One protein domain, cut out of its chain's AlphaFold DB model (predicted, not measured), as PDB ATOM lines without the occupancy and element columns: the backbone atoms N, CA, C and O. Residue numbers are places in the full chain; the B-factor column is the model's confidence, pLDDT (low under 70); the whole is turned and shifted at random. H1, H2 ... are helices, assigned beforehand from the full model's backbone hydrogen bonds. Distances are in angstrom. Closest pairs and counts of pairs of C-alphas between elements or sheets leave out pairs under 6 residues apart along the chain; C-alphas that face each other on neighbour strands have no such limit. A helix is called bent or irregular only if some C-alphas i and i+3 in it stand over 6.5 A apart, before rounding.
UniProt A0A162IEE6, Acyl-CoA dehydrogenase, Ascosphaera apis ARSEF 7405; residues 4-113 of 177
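This is residues 4 to 113 of the 177 residues of the protein "Acyl-CoA dehydrogenase" of Ascosphaera apis ARSEF 7405 (UniProt A0A162IEE6). One long bent helix, H1, runs along most of an elongated body, with a shorter helix beside each of its two arms: H3 beside H1a, and H2 folding back beside H1b as a helical hairpin. The very short H4 is near the middle and packs on H2, while long loops join H1 to H2 and H2 to H3. The printed part has 110 residues with four named helices, in the order H1, H2, H3, H4, and no named strand; its class is all helix, with 55 residues in named elements. It is compact, with a radius of gyration of the C-alphas of 15.1 A, and spans 50 by 29 by 22 A.

After residues 4 to 16, which hold no named element, comes H1, residues 17 to 45. By its hydrogen bonds it was assigned as one helix, but it is bent: C-alphas 32 and 35 are 6.6 A apart, and its arms H1a, residues 17 to 32, and H1b, residues 35 to 45, stand at a steep tilt of 54 degrees. H2, residues 58 to 68, touches H1b, the closest C-alphas being those of Tyr 41 and Val 58, 6.2 A apart. The two form a hairpin, running opposite ways at a steep tilt of 40 degrees. H3, residues 89 to 99, touches H1a, with the closest C-alphas, those of Leu 23 and Met 95, 5.6 A apart. They run the same way at a shallow tilt of 15 degrees. H3 is apart from H1b and from H2. H4, residues 105 to 108, touches H2, where the closest C-alphas, those of Lys 63 and Ala 108, are 4.4 A apart. H3 and H4 touch only at the corner by their link, and only just, with 3 pairs of C-alphas within 8 A; the closest are those of Leu 99 and Ala 105, 5.2 A apart. In H1a and H2 every O i to N i+4 pair is within hydrogen-bond range; in H1b 5 of 7 are, in H3 6 of 7, and H4 is too short for such a pair.

H1a begins at C-alpha 17, (173.823, 203.415, 215.670), and measures 22.6 A from first to last C-alpha. H1b measures 15.9 A and ends at C-alpha 45, (156.088, 191.991, 183.633). H2 measures 15.7 A, H3 14.6 A and H4 5.0 A, ending at C-alpha 108, (163.097, 200.013, 194.852).

The two C-alphas farthest apart are those of Pro 13 and Glu 49, at 50.6 A. The links from H1 to H2, 12 residues, and from H2 to H3, 20 residues, are long; that from H3 to H4, 5 residues, is tight. The printed part has no cut. Its mean pLDDT is 96.3, and no printed residue is under 70.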
ATOM      1  N   SER A   4     169.888 194.227 213.224       97.31
ATOM      2  CA  SER A   4     170.948 194.855 214.015       97.31
ATOM      3  C   SER A   4     171.444 193.997 215.185       97.31
ATOM      4  O   SER A   4     172.625 194.065 215.531       97.31
ATOM      5  N   GLU A   5     170.595 193.131 215.745       97.25
ATOM      6  CA  GLU A   5     170.969 192.159 216.786       97.25
ATOM      7  C   GLU A   5     171.717 190.945 216.219       97.25
ATOM      8  O   GLU A   5     172.345 190.198 216.967       97.25
ATOM      9  N   ARG A   6     171.673 190.739 214.896       97.06
ATOM     10  CA  ARG A   6     172.352 189.632 214.206       97.06
ATOM     11  C   ARG A   6     173.668 190.037 213.547       97.06
ATOM     12  O   ARG A   6     174.275 189.223 212.857       97.06
ATOM     13  N   ILE A   7     174.131 191.269 213.764       97.94
ATOM     14  CA  ILE A   7     175.422 191.726 213.243       97.94
ATOM     15  C   ILE A   7     176.543 190.856 213.843       97.94
ATOM     16  O   ILE A   7     176.615 190.723 215.068       97.94
ATOM     17  N   PRO A   8     177.450 190.293 213.019       96.50
ATOM     18  CA  PRO A   8     178.566 189.500 213.520       96.50
ATOM     19  C   PRO A   8     179.402 190.269 214.558       96.50
ATOM     20  O   PRO A   8     179.713 191.443 214.322       96.50
ATOM     21  N   PRO A   9     179.860 189.634 215.658       97.50
ATOM     22  CA  PRO A   9     180.635 190.313 216.702       97.50
ATOM     23  C   PRO A   9     181.871 191.064 216.185       97.50
ATOM     24  O   PRO A   9     182.213 192.117 216.710       97.50
ATOM     25  N   ILE A  10     182.506 190.559 215.121       97.38
ATOM     26  CA  ILE A  10     183.658 191.202 214.468       97.38
ATOM     27  C   ILE A  10     183.299 192.516 213.754       97.38
ATOM     28  O   ILE A  10     184.137 193.404 213.646       97.38
ATOM     29  N   ALA A  11     182.062 192.660 213.273       97.50
ATOM     30  CA  ALA A  11     181.595 193.852 212.569       97.50
ATOM     31  C   ALA A  11     180.990 194.890 213.525       97.50
ATOM     32  O   ALA A  11     181.052 196.084 213.243       97.50
ATOM     33  N   LEU A  12     180.435 194.458 214.663       97.12
ATOM     34  CA  LEU A  12     179.661 195.297 215.585       97.12
ATOM     35  C   LEU A  12     180.352 196.615 216.010       97.12
ATOM     36  O   LEU A  12     179.668 197.641 216.001       97.12
ATOM     37  N   PRO A  13     181.669 196.660 216.319       97.94
ATOM     38  CA  PRO A  13     182.356 197.907 216.684       97.94
ATOM     39  C   PRO A  13     182.455 198.928 215.541       97.94
ATOM     40  O   PRO A  13     182.750 200.098 215.776       97.94
ATOM     41  N   HIS A  14     182.242 198.486 214.302       97.69
ATOM     42  CA  HIS A  14     182.409 199.271 213.082       97.69
ATOM     43  C   HIS A  14     181.076 199.719 212.466       97.69
ATOM     44  O   HIS A  14     181.076 200.336 211.402       97.69
ATOM     45  N   VAL A  15     179.946 199.426 213.119       98.19
ATOM     46  CA  VAL A  15     178.606 199.795 212.645       98.19
ATOM     47  C   VAL A  15     178.027 200.879 213.545       98.19
ATOM     48  O   VAL A  15     177.833 200.676 214.745       98.19
ATOM     49  N   SER A  16     177.719 202.039 212.965       98.12
ATOM     50  CA  SER A  16     177.116 203.148 213.705       98.12
ATOM     51  C   SER A  16     175.686 202.840 214.164       98.12
ATOM     52  O   SER A  16     174.959 202.079 213.529       98.12
ATOM     53  N   GLU A  17     175.224 203.513 215.220       98.19
ATOM     54  CA  GLU A  17     173.823 203.415 215.670       98.19
ATOM     55  C   GLU A  17     172.818 203.813 214.581       98.19
ATOM     56  O   GLU A  17     171.730 203.247 214.488       98.19
ATOM     57  N   ARG A  18     173.189 204.761 213.710       97.94
ATOM     58  CA  ARG A  18     172.382 205.106 212.535       97.94
ATOM     59  C   ARG A  18     172.278 203.916 211.583       97.94
ATOM     60  O   ARG A  18     171.175 203.595 211.162       97.94
ATOM     61  N   ALA A  19     173.397 203.267 211.261       98.31
ATOM     62  CA  ALA A  19     173.396 202.115 210.368       98.31
ATOM     63  C   ALA A  19     172.643 200.917 210.953       98.31
ATOM     64  O   ALA A  19     171.922 200.271 210.204       98.31
ATOM     65  N   LYS A  20     172.717 200.667 212.267       98.62
ATOM     66  CA  LYS A  20     171.898 199.639 212.938       98.62
ATOM     67  C   LYS A  20     170.401 199.892 212.750       98.62
ATOM     68  O   LYS A  20     169.689 199.018 212.275       98.62
ATOM     69  N   LYS A  21     169.941 201.117 213.034       98.44
ATOM     70  CA  LYS A  21     168.532 201.502 212.839       98.44
ATOM     71  C   LYS A  21     168.107 201.398 211.378       98.44
ATOM     72  O   LYS A  21     167.030 200.896 211.089       98.44
ATOM     73  N   THR A  22     168.946 201.864 210.452       98.62
ATOM     74  CA  THR A  22     168.665 201.742 209.017       98.62
ATOM     75  C   THR A  22     168.617 200.280 208.585       98.62
ATOM     76  O   THR A  22     167.737 199.934 207.811       98.62
ATOM     77  N   LEU A  23     169.498 199.419 209.096       98.69
ATOM     78  CA  LEU A  23     169.509 197.989 208.790       98.69
ATOM     79  C   LEU A  23     168.196 197.307 209.205       98.69
ATOM     80  O   LEU A  23     167.658 196.522 208.430       98.69
ATOM     81  N   ASP A  24     167.642 197.664 210.364       98.69
ATOM     82  CA  ASP A  24     166.345 197.142 210.819       98.69
ATOM     83  C   ASP A  24     165.191 197.605 209.921       98.69
ATOM     84  O   ASP A  24     164.313 196.817 209.573       98.69
ATOM     85  N   ILE A  25     165.226 198.867 209.475       98.75
ATOM     86  CA  ILE A  25     164.244 199.409 208.523       98.75
ATOM     87  C   ILE A  25     164.390 198.735 207.149       98.75
ATOM     88  O   ILE A  25     163.384 198.449 206.503       98.75
ATOM     89  N   VAL A  26     165.621 198.468 206.693       98.81
ATOM     90  CA  VAL A  26     165.888 197.743 205.438       98.81
ATOM     91  C   VAL A  26     165.328 196.332 205.520       98.81
ATOM     92  O   VAL A  26     164.635 195.920 204.594       98.81
ATOM     93  N   GLU A  27     165.586 195.605 206.610       98.69
ATOM     94  CA  GLU A  27     165.008 194.278 206.805       98.69
ATOM     95  C   GLU A  27     163.483 194.335 206.736       98.69
ATOM     96  O   GLU A  27     162.878 193.595 205.964       98.69
ATOM     97  N   GLU A  28     162.855 195.222 207.507       98.69
ATOM     98  CA  GLU A  28     161.399 195.307 207.547       98.69
ATOM     99  C   GLU A  28     160.809 195.658 206.175       98.69
ATOM    100  O   GLU A  28     159.843 195.027 205.740       98.69
ATOM    101  N   PHE A  29     161.412 196.612 205.463       98.88
ATOM    102  CA  PHE A  29     161.001 196.987 204.112       98.88
ATOM    103  C   PHE A  29     161.150 195.826 203.122       98.88
ATOM    104  O   PHE A  29     160.259 195.579 202.308       98.88
ATOM    105  N   VAL A  30     162.248 195.073 203.188       98.81
ATOM    106  CA  VAL A  30     162.450 193.919 202.307       98.81
ATOM    107  C   VAL A  30     161.435 192.820 202.609       98.81
ATOM    108  O   VAL A  30     160.743 192.369 201.699       98.81
ATOM    109  N   GLU A  31     161.318 192.407 203.869       98.56
ATOM    110  CA  GLU A  31     160.509 191.253 204.275       98.56
ATOM    111  C   GLU A  31     159.001 191.525 204.143       98.56
ATOM    112  O   GLU A  31     158.243 190.630 203.772       98.56
ATOM    113  N   LYS A  32     158.546 192.757 204.420       98.44
ATOM    114  CA  LYS A  32     157.110 193.094 204.434       98.44
ATOM    115  C   LYS A  32     156.599 193.762 203.163       98.44
ATOM    116  O   LYS A  32     155.408 193.656 202.888       98.44
ATOM    117  N   GLU A  33     157.453 194.445 202.403       98.56
ATOM    118  CA  GLU A  33     157.027 195.175 201.199       98.56
ATOM    119  C   GLU A  33     157.584 194.538 199.923       98.56
ATOM    120  O   GLU A  33     156.823 194.269 198.996       98.56
ATOM    121  N   CYS A  34     158.888 194.253 199.865       98.69
ATOM    122  CA  CYS A  34     159.533 193.819 198.620       98.69
ATOM    123  C   CYS A  34     159.300 192.335 198.307       98.69
ATOM    124  O   CYS A  34     158.874 192.002 197.202       98.69
ATOM    125  N   ILE A  35     159.521 191.433 199.270       98.69
ATOM    126  CA  ILE A  35     159.328 189.987 199.066       98.69
ATOM    127  C   ILE A  35     157.878 189.669 198.655       98.69
ATOM    128  O   ILE A  35     157.690 188.978 197.651       98.69
ATOM    129  N   PRO A  36     156.831 190.197 199.326       98.38
ATOM    130  CA  PRO A  36     155.455 189.993 198.871       98.38
ATOM    131  C   PRO A  36     155.177 190.586 197.481       98.38
ATOM    132  O   PRO A  36     154.386 190.026 196.717       98.38
ATOM    133  N   ALA A  37     155.833 191.695 197.132       98.38
ATOM    134  CA  ALA A  37     155.691 192.342 195.832       98.38
ATOM    135  C   ALA A  37     156.382 191.586 194.689       98.38
ATOM    136  O   ALA A  37     156.002 191.793 193.538       98.38
ATOM    137  N   ASP A  38     157.338 190.692 194.958       97.94
ATOM    138  CA  ASP A  38     158.064 189.977 193.902       97.94
ATOM    139  C   ASP A  38     157.122 189.148 193.015       97.94
ATOM    140  O   ASP A  38     157.262 189.157 191.791       97.94
ATOM    141  N   SER A  39     156.114 188.484 193.587       96.25
ATOM    142  CA  SER A  39     155.109 187.744 192.803       96.25
ATOM    143  C   SER A  39     154.286 188.671 191.904       96.25
ATOM    144  O   SER A  39     154.051 188.361 190.733       96.25
ATOM    145  N   LEU A  40     153.884 189.835 192.427       96.44
ATOM    146  CA  LEU A  40     153.146 190.842 191.664       96.44
ATOM    147  C   LEU A  40     154.013 191.443 190.553       96.44
ATOM    148  O   LEU A  40     153.541 191.596 189.431       96.44
ATOM    149  N   TYR A  41     155.283 191.725 190.840       96.56
ATOM    150  CA  TYR A  41     156.260 192.211 189.871       96.56
ATOM    151  C   TYR A  41     156.378 191.259 188.676       96.56
ATOM    152  O   TYR A  41     156.282 191.694 187.529       96.56
ATOM    153  N   HIS A  42     156.518 189.953 188.928       93.81
ATOM    154  CA  HIS A  42     156.593 188.955 187.859       93.81
ATOM    155  C   HIS A  42     155.295 188.876 187.049       93.81
ATOM    156  O   HIS A  42     155.356 188.814 185.822       93.81
ATOM    157  N   ALA A  43     154.132 188.931 187.704       93.31
ATOM    158  CA  ALA A  43     152.846 188.947 187.010       93.31
ATOM    159  C   ALA A  43     152.671 190.203 186.133       93.31
ATOM    160  O   ALA A  43     152.173 190.113 185.013       93.31
ATOM    161  N   GLN A  44     153.117 191.365 186.620       94.56
ATOM    162  CA  GLN A  44     153.046 192.644 185.909       94.56
ATOM    163  C   GLN A  44     154.044 192.756 184.753       94.56
ATOM    164  O   GLN A  44     153.765 193.485 183.805       94.56
ATOM    165  N   MET A  45     155.173 192.032 184.782       91.69
ATOM    166  CA  MET A  45     156.088 191.991 183.633       91.69
ATOM    167  C   MET A  45     155.397 191.442 182.379       91.69
ATOM    168  O   MET A  45     155.726 191.854 181.276       91.69
ATOM    169  N   GLY A  46     154.425 190.538 182.505       88.06
ATOM    170  CA  GLY A  46     153.776 189.927 181.347       88.06
ATOM    171  C   GLY A  46     154.730 189.085 180.485       88.06
ATOM    172  O   GLY A  46     155.828 188.711 180.894       88.06
ATOM    173  N   GLU A  47     154.296 188.759 179.266       88.38
ATOM    174  CA  GLU A  47     154.961 187.781 178.396       88.38
ATOM    175  C   GLU A  47     155.248 188.327 176.988       88.38
ATOM    176  O   GLU A  47     154.669 189.324 176.542       88.38
ATOM    177  N   GLY A  48     156.149 187.650 176.265       90.44
ATOM    178  CA  GLY A  48     156.481 187.965 174.874       90.44
ATOM    179  C   GLY A  48     156.980 189.400 174.699       90.44
ATOM    180  O   GLY A  48     157.906 189.830 175.381       90.44
ATOM    181  N   GLU A  49     156.368 190.150 173.784       89.19
ATOM    182  CA  GLU A  49     156.711 191.557 173.554       89.19
ATOM    183  C   GLU A  49     156.263 192.496 174.677       89.19
ATOM    184  O   GLU A  49     156.870 193.550 174.860       89.19
ATOM    185  N   LYS A  50     155.202 192.153 175.424       84.88
ATOM    186  CA  LYS A  50     154.633 193.050 176.447       84.88
ATOM    187  C   LYS A  50     155.629 193.327 177.571       84.88
ATOM    188  O   LYS A  50     155.682 194.453 178.052       84.88
ATOM    189  N   ARG A  51     156.494 192.355 177.875       89.25
ATOM    190  CA  ARG A  51     157.540 192.464 178.905       89.25
ATOM    191  C   ARG A  51     158.563 193.569 178.697       89.25
ATOM    192  O   ARG A  51     159.305 193.891 179.614       89.25
ATOM    193  N   TRP A  52     158.637 194.107 177.485       88.12
ATOM    194  CA  TRP A  52     159.592 195.145 177.119       88.12
ATOM    195  C   TRP A  52     158.955 196.523 176.955       88.12
ATOM    196  O   TRP A  52     159.664 197.481 176.658       88.12
ATOM    197  N   LYS A  53     157.628 196.626 177.085       86.12
ATOM    198  CA  LYS A  53     156.894 197.869 176.817       86.12
ATOM    199  C   LYS A  53     156.734 198.730 178.059       86.12
ATOM    200  O   LYS A  53     156.743 199.951 177.946       86.12
ATOM    201  N   GLU A  54     156.599 198.104 179.223       85.38
ATOM    202  CA  GLU A  54     156.274 198.791 180.468       85.38
ATOM    203  C   GLU A  54     157.128 198.261 181.619       85.38
ATOM    204  O   GLU A  54     157.438 197.071 181.696       85.38
ATOM    205  N   ILE A  55     157.513 199.165 182.516       87.38
ATOM    206  CA  ILE A  55     158.123 198.800 183.794       87.38
ATOM    207  C   ILE A  55     156.976 198.401 184.732       87.38
ATOM    208  O   ILE A  55     156.018 199.171 184.835       87.38
ATOM    209  N   PRO A  56     157.053 197.252 185.432       94.56
ATOM    210  CA  PRO A  56     156.041 196.849 186.404       94.56
ATOM    211  C   PRO A  56     155.702 197.975 187.397       94.56
ATOM    212  O   PRO A  56     156.592 198.404 188.139       94.56
ATOM    213  N   PRO A  57     154.440 198.451 187.451       95.62
ATOM    214  CA  PRO A  57     154.049 199.601 188.272       95.62
ATOM    215  C   PRO A  57     154.401 199.474 189.758       95.62
ATOM    216  O   PRO A  57     154.714 200.475 190.405       95.62
ATOM    217  N   VAL A  58     154.426 198.246 190.287       97.62
ATOM    218  CA  VAL A  58     154.790 197.972 191.685       97.62
ATOM    219  C   VAL A  58     156.173 198.520 192.060       97.62
ATOM    220  O   VAL A  58     156.387 198.914 193.205       97.62
ATOM    221  N   ILE A  59     157.109 198.617 191.108       97.44
ATOM    222  CA  ILE A  59     158.435 199.192 191.363       97.44
ATOM    223  C   ILE A  59     158.342 200.665 191.755       97.44
ATOM    224  O   ILE A  59     159.006 201.080 192.702       97.44
ATOM    225  N   GLU A  60     157.532 201.466 191.063       97.06
ATOM    226  CA  GLU A  60     157.416 202.899 191.361       97.06
ATOM    227  C   GLU A  60     156.711 203.138 192.704       97.06
ATOM    228  O   GLU A  60     157.102 204.026 193.470       97.06
ATOM    229  N   GLU A  61     155.745 202.287 193.055       98.00
ATOM    230  CA  GLU A  61     155.122 202.289 194.382       98.00
ATOM    231  C   GLU A  61     156.143 201.986 195.489       98.00
ATOM    232  O   GLU A  61     156.206 202.698 196.500       98.00
ATOM    233  N   LEU A  62     156.986 200.967 195.289       98.62
ATOM    234  CA  LEU A  62     158.047 200.605 196.230       98.62
ATOM    235  C   LEU A  62     159.117 201.700 196.333       98.62
ATOM    236  O   LEU A  62     159.521 202.032 197.447       98.62
ATOM    237  N   LYS A  63     159.522 202.331 195.222       98.56
ATOM    238  CA  LYS A  63     160.443 203.486 195.237       98.56
ATOM    239  C   LYS A  63     159.883 204.638 196.066       98.56
ATOM    240  O   LYS A  63     160.604 205.235 196.871       98.56
ATOM    241  N   ALA A  64     158.594 204.944 195.919       98.38
ATOM    242  CA  ALA A  64     157.944 205.989 196.706       98.38
ATOM    243  C   ALA A  64     157.961 205.674 198.214       98.38
ATOM    244  O   ALA A  64     158.203 206.575 199.023       98.38
ATOM    245  N   LYS A  65     157.745 204.410 198.603       98.62
ATOM    246  CA  LYS A  65     157.867 203.955 200.001       98.62
ATOM    247  C   LYS A  65     159.312 204.036 200.502       98.62
ATOM    248  O   LYS A  65     159.554 204.650 201.540       98.62
ATOM    249  N   ALA A  66     160.273 203.511 199.742       98.62
ATOM    250  CA  ALA A  66     161.692 203.501 200.098       98.62
ATOM    251  C   ALA A  66     162.233 204.914 200.367       98.62
ATOM    252  O   ALA A  66     162.921 205.144 201.363       98.62
ATOM    253  N   ARG A  67     161.854 205.896 199.537       98.12
ATOM    254  CA  ARG A  67     162.223 207.307 199.744       98.12
ATOM    255  C   ARG A  67     161.690 207.879 201.053       98.12
ATOM    256  O   ARG A  67     162.432 208.571 201.742       98.12
ATOM    257  N   LYS A  68     160.435 207.585 201.414       98.31
ATOM    258  CA  LYS A  68     159.840 208.034 202.689       98.31
ATOM    259  C   LYS A  68     160.563 207.437 203.898       98.31
ATOM    260  O   LYS A  68     160.649 208.091 204.930       98.31
ATOM    261  N   LEU A  69     161.102 206.228 203.748       98.25
ATOM    262  CA  LEU A  69     161.895 205.534 204.765       98.25
ATOM    263  C   LEU A  69     163.379 205.948 204.777       98.25
ATOM    264  O   LEU A  69     164.129 205.507 205.644       98.25
ATOM    265  N   GLY A  70     163.826 206.783 203.832       97.62
ATOM    266  CA  GLY A  70     165.230 207.182 203.707       97.62
ATOM    267  C   GLY A  70     166.159 206.083 203.172       97.62
ATOM    268  O   GLY A  70     167.372 206.177 203.351       97.62
ATOM    269  N   LEU A  71     165.613 205.055 202.515       98.31
ATOM    270  CA  LEU A  71     166.347 203.908 201.969       98.31
ATOM    271  C   LEU A  71     166.776 204.152 200.512       98.31
ATOM    272  O   LEU A  71     166.389 203.408 199.616       98.31
ATOM    273  N   TRP A  72     167.503 205.240 200.249       98.31
ATOM    274  CA  TRP A  72     167.820 205.673 198.882       98.31
ATOM    275  C   TRP A  72     169.314 205.959 198.690       98.31
ATOM    276  O   TRP A  72     169.918 206.635 199.523       98.31
ATOM    277  N   ASN A  73     169.903 205.484 197.584       97.69
ATOM    278  CA  ASN A  73     171.318 205.694 197.219       97.69
ATOM    279  C   ASN A  73     172.310 205.282 198.327       97.69
ATOM    280  O   ASN A  73     173.300 205.970 198.597       97.69
ATOM    281  N   MET A  74     172.054 204.153 198.994       97.75
ATOM    282  CA  MET A  74     172.851 203.727 200.158       97.75
ATOM    283  C   MET A  74     174.242 203.177 199.796       97.75
ATOM    284  O   MET A  74     175.068 203.005 200.684       97.75
ATOM    285  N   PHE A  75     174.493 202.912 198.509       97.44
ATOM    286  CA  PHE A  75     175.684 202.210 198.021       97.44
ATOM    287  C   PHE A  75     176.946 203.072 197.957       97.44
ATOM    288  O   PHE A  75     178.043 202.537 198.057       97.44
ATOM    289  N   LEU A  76     176.810 204.394 197.790       94.31
ATOM    290  CA  LEU A  76     177.961 205.286 197.653       94.31
ATOM    291  C   LEU A  76     178.659 205.472 199.013       94.31
ATOM    292  O   LEU A  76     178.066 206.072 199.921       94.31
ATOM    293  N   PRO A  77     179.916 205.013 199.169       92.50
ATOM    294  CA  PRO A  77     180.572 204.989 200.464       92.50
ATOM    295  C   PRO A  77     180.896 206.385 201.003       92.50
ATOM    296  O   PRO A  77     181.413 207.270 200.308       92.50
ATOM    297  N   LYS A  78     180.656 206.544 202.304       92.38
ATOM    298  CA  LYS A  78     181.002 207.719 203.104       92.38
ATOM    299  C   LYS A  78     182.473 208.085 202.919       92.38
ATOM    300  O   LYS A  78     183.349 207.231 202.996       92.38
ATOM    301  N   GLY A  79     182.737 209.379 202.744       89.19
ATOM    302  CA  GLY A  79     184.093 209.926 202.654       89.19
ATOM    303  C   GLY A  79     184.723 209.849 201.262       89.19
ATOM    304  O   GLY A  79     185.732 210.507 201.037       89.19
ATOM    305  N   HIS A  80     184.115 209.120 200.322       88.25
ATOM    306  CA  HIS A  80     184.570 209.057 198.929       88.25
ATOM    307  C   HIS A  80     183.677 209.847 197.972       88.25
ATOM    308  O   HIS A  80     184.165 210.372 196.973       88.25
ATOM    309  N   PHE A  81     182.385 209.954 198.288       90.75
ATOM    310  CA  PHE A  81     181.386 210.593 197.438       90.75
ATOM    311  C   PHE A  81     180.515 211.540 198.259       90.75
ATOM    312  O   PHE A  81     180.103 211.206 199.372       90.75
ATOM    313  N   LYS A  82     180.222 212.721 197.707       90.19
ATOM    314  CA  LYS A  82     179.320 213.708 198.332       90.19
ATOM    315  C   LYS A  82     177.847 213.367 198.088       90.19
ATOM    316  O   LYS A  82     176.975 213.867 198.785       90.19
ATOM    317  N   GLU A  83     177.586 212.527 197.091       90.62
ATOM    318  CA  GLU A  83     176.266 212.137 196.603       90.62
ATOM    319  C   GLU A  83     175.651 210.959 197.383       90.62
ATOM    320  O   GLU A  83     174.474 210.648 197.202       90.62
ATOM    321  N   GLY A  84     176.436 210.281 198.229       88.12
ATOM    322  CA  GLY A  84     176.003 209.087 198.952       88.12
ATOM    323  C   GLY A  84     175.231 209.357 200.239       88.12
ATOM    324  O   GLY A  84     175.360 210.408 200.864       88.12
ATOM    325  N   ALA A  85     174.491 208.349 200.709       94.56
ATOM    326  CA  ALA A  85     173.728 208.415 201.961       94.56
ATOM    327  C   ALA A  85     174.597 208.384 203.242       94.56
ATOM    328  O   ALA A  85     174.070 208.350 204.360       94.56
ATOM    329  N   GLY A  86     175.927 208.387 203.108       95.62
ATOM    330  CA  GLY A  86     176.865 208.503 204.226       95.62
ATOM    331  C   GLY A  86     177.066 207.221 205.037       95.62
ATOM    332  O   GLY A  86     177.379 207.318 206.223       95.62
ATOM    333  N   PHE A  87     176.897 206.051 204.421       97.75
ATOM    334  CA  PHE A  87     177.235 204.750 205.010       97.75
ATOM    335  C   PHE A  87     178.619 204.286 204.560       97.75
ATOM    336  O   PHE A  87     179.060 204.600 203.457       97.75
ATOM    337  N   THR A  88     179.338 203.565 205.411       97.50
ATOM    338  CA  THR A  88     180.593 202.899 205.026       97.50
ATOM    339  C   THR A  88     180.321 201.676 204.143       97.50
ATOM    340  O   THR A  88     179.200 201.175 204.095       97.50
ATOM    341  N   ASN A  89     181.359 201.141 203.486       97.31
ATOM    342  CA  ASN A  89     181.241 199.890 202.722       97.31
ATOM    343  C   ASN A  89     180.733 198.723 203.581       97.31
ATOM    344  O   ASN A  89     179.925 197.932 203.110       97.31
ATOM    345  N   LEU A  90     181.183 198.623 204.839       97.94
ATOM    346  CA  LEU A  90     180.731 197.575 205.755       97.94
ATOM    347  C   LEU A  90     179.244 197.734 206.092       97.94
ATOM    348  O   LEU A  90     178.488 196.774 205.995       97.94
ATOM    349  N   GLU A  91     178.825 198.945 206.461       98.44
ATOM    350  CA  GLU A  91     177.425 199.231 206.793       98.44
ATOM    351  C   GLU A  91     176.502 198.968 205.597       98.44
ATOM    352  O   GLU A  91     175.467 198.324 205.757       98.44
ATOM    353  N   TYR A  92     176.893 199.402 204.394       98.31
ATOM    354  CA  TYR A  92     176.134 199.101 203.183       98.31
ATOM    355  C   TYR A  92     176.154 197.608 202.840       98.31
ATOM    356  O   TYR A  92     175.123 197.077 202.445       98.31
ATOM    357  N   GLY A  93     177.276 196.910 203.028       98.25
ATOM    358  CA  GLY A  93     177.375 195.468 202.792       98.25
ATOM    359  C   GLY A  93     176.361 194.668 203.614       98.25
ATOM    360  O   GLY A  93     175.692 193.793 203.070       98.25
ATOM    361  N   LEU A  94     176.171 195.037 204.886       98.38
ATOM    362  CA  LEU A  94     175.135 194.449 205.744       98.38
ATOM    363  C   LEU A  94     173.719 194.731 205.216       98.38
ATOM    364  O   LEU A  94     172.866 193.851 205.244       98.38
ATOM    365  N   MET A  95     173.455 195.938 204.707       98.56
ATOM    366  CA  MET A  95     172.155 196.273 204.105       98.56
ATOM    367  C   MET A  95     171.930 195.522 202.785       98.56
ATOM    368  O   MET A  95     170.833 195.026 202.535       98.56
ATOM    369  N   ALA A  96     172.967 195.411 201.952       98.50
ATOM    370  CA  ALA A  96     172.923 194.750 200.653       98.50
ATOM    371  C   ALA A  96     172.601 193.254 200.770       98.50
ATOM    372  O   ALA A  96     171.927 192.718 199.891       98.50
ATOM    373  N   GLU A  97     173.005 192.601 201.864       98.31
ATOM    374  CA  GLU A  97     172.607 191.222 202.178       98.31
ATOM    375  C   GLU A  97     171.078 191.066 202.206       98.31
ATOM    376  O   GLU A  97     170.537 190.142 201.598       98.31
ATOM    377  N   TYR A  98     170.365 192.002 202.841       98.50
ATOM    378  CA  TYR A  98     168.901 191.992 202.869       98.50
ATOM    379  C   TYR A  98     168.306 192.392 201.524       98.50
ATOM    380  O   TYR A  98     167.398 191.715 201.046       98.50
ATOM    381  N   LEU A  99     168.829 193.436 200.869       98.62
ATOM    382  CA  LEU A  99     168.348 193.838 199.538       98.62
ATOM    383  C   LEU A  99     168.445 192.688 198.519       98.62
ATOM    384  O   LEU A  99     167.588 192.565 197.648       98.62
ATOM    385  N   GLY A 100     169.448 191.815 198.651       98.31
ATOM    386  CA  GLY A 100     169.630 190.636 197.803       98.31
ATOM    387  C   GLY A 100     168.584 189.530 197.985       98.31
ATOM    388  O   GLY A 100     168.506 188.644 197.134       98.31
ATOM    389  N   LYS A 101     167.762 189.564 199.043       98.38
ATOM    390  CA  LYS A 101     166.716 188.554 199.288       98.38
ATOM    391  C   LYS A 101     165.491 188.694 198.382       98.38
ATOM    392  O   LYS A 101     164.694 187.766 198.309       98.38
ATOM    393  N   SER A 102     165.319 189.842 197.728       98.62
ATOM    394  CA  SER A 102     164.144 190.151 196.910       98.62
ATOM    395  C   SER A 102     164.544 190.620 195.517       98.62
ATOM    396  O   SER A 102     165.537 191.329 195.331       98.62
ATOM    397  N   ARG A 103     163.733 190.261 194.517       97.44
ATOM    398  CA  ARG A 103     163.944 190.680 193.127       97.44
ATOM    399  C   ARG A 103     163.795 192.191 192.957       97.44
ATOM    400  O   ARG A 103     164.495 192.769 192.120       97.44
ATOM    401  N   THR A 104     162.887 192.799 193.717       98.25
ATOM    402  CA  THR A 104     162.479 194.204 193.591       98.25
ATOM    403  C   THR A 104     163.235 195.156 194.522       98.25
ATOM    404  O   THR A 104     163.401 196.327 194.181       98.25
ATOM    405  N   ALA A 105     163.756 194.676 195.657       98.69
ATOM    406  CA  ALA A 105     164.310 195.524 196.722       98.69
ATOM    407  C   ALA A 105     165.454 196.456 196.283       98.69
ATOM    408  O   ALA A 105     165.437 197.654 196.584       98.69
ATOM    409  N   SER A 106     166.444 195.939 195.551       98.50
ATOM    410  CA  SER A 106     167.574 196.757 195.088       98.50
ATOM    411  C   SER A 106     167.131 197.863 194.128       98.50
ATOM    412  O   SER A 106     167.644 198.977 194.186       98.50
ATOM    413  N   GLU A 107     166.160 197.602 193.250       98.19
ATOM    414  CA  GLU A 107     165.654 198.635 192.339       98.19
ATOM    415  C   GLU A 107     164.769 199.648 193.073       98.19
ATOM    416  O   GLU A 107     164.901 200.854 192.852       98.19
ATOM    417  N   ALA A 108     163.936 199.176 194.002       98.44
ATOM    418  CA  ALA A 108     163.097 200.013 194.852       98.44
ATOM    419  C   ALA A 108     163.901 201.018 195.695       98.44
ATOM    420  O   ALA A 108     163.401 202.090 196.016       98.44
ATOM    421  N   THR A 109     165.151 200.699 196.031       98.56
ATOM    422  CA  THR A 109     166.044 201.548 196.842       98.56
ATOM    423  C   THR A 109     167.079 202.329 196.014       98.56
ATOM    424  O   THR A 109     167.856 203.107 196.563       98.56
ATOM    425  N   ASN A 110     167.065 202.187 194.680       98.50
ATOM    426  CA  ASN A 110     168.077 202.727 193.754       98.50
ATOM    427  C   ASN A 110     169.501 202.197 193.985       98.50
ATOM    428  O   ASN A 110     170.500 202.875 193.751       98.50
ATOM    429  N   ASN A 111     169.575 200.951 194.439       98.31
ATOM    430  CA  ASN A 111     170.785 200.208 194.757       98.31
ATOM    431  C   ASN A 111     171.024 199.031 193.784       98.31
ATOM    432  O   ASN A 111     171.868 198.174 194.033       98.31
ATOM    433  N   ALA A 112     170.290 198.976 192.668       98.06
ATOM    434  CA  ALA A 112     170.408 197.922 191.665       98.06
ATOM    435  C   ALA A 112     171.590 198.133 190.707       98.06
ATOM    436  O   ALA A 112     171.800 199.222 190.172       98.06
ATOM    437  N   ALA A 113     172.307 197.046 190.417       97.31
ATOM    438  CA  ALA A 113     173.207 196.984 189.272       97.31
ATOM    439  C   ALA A 113     172.398 197.007 187.952       97.31
ATOM    440  O   ALA A 113     171.268 196.509 187.923       97.31
TER     441      ALA A 113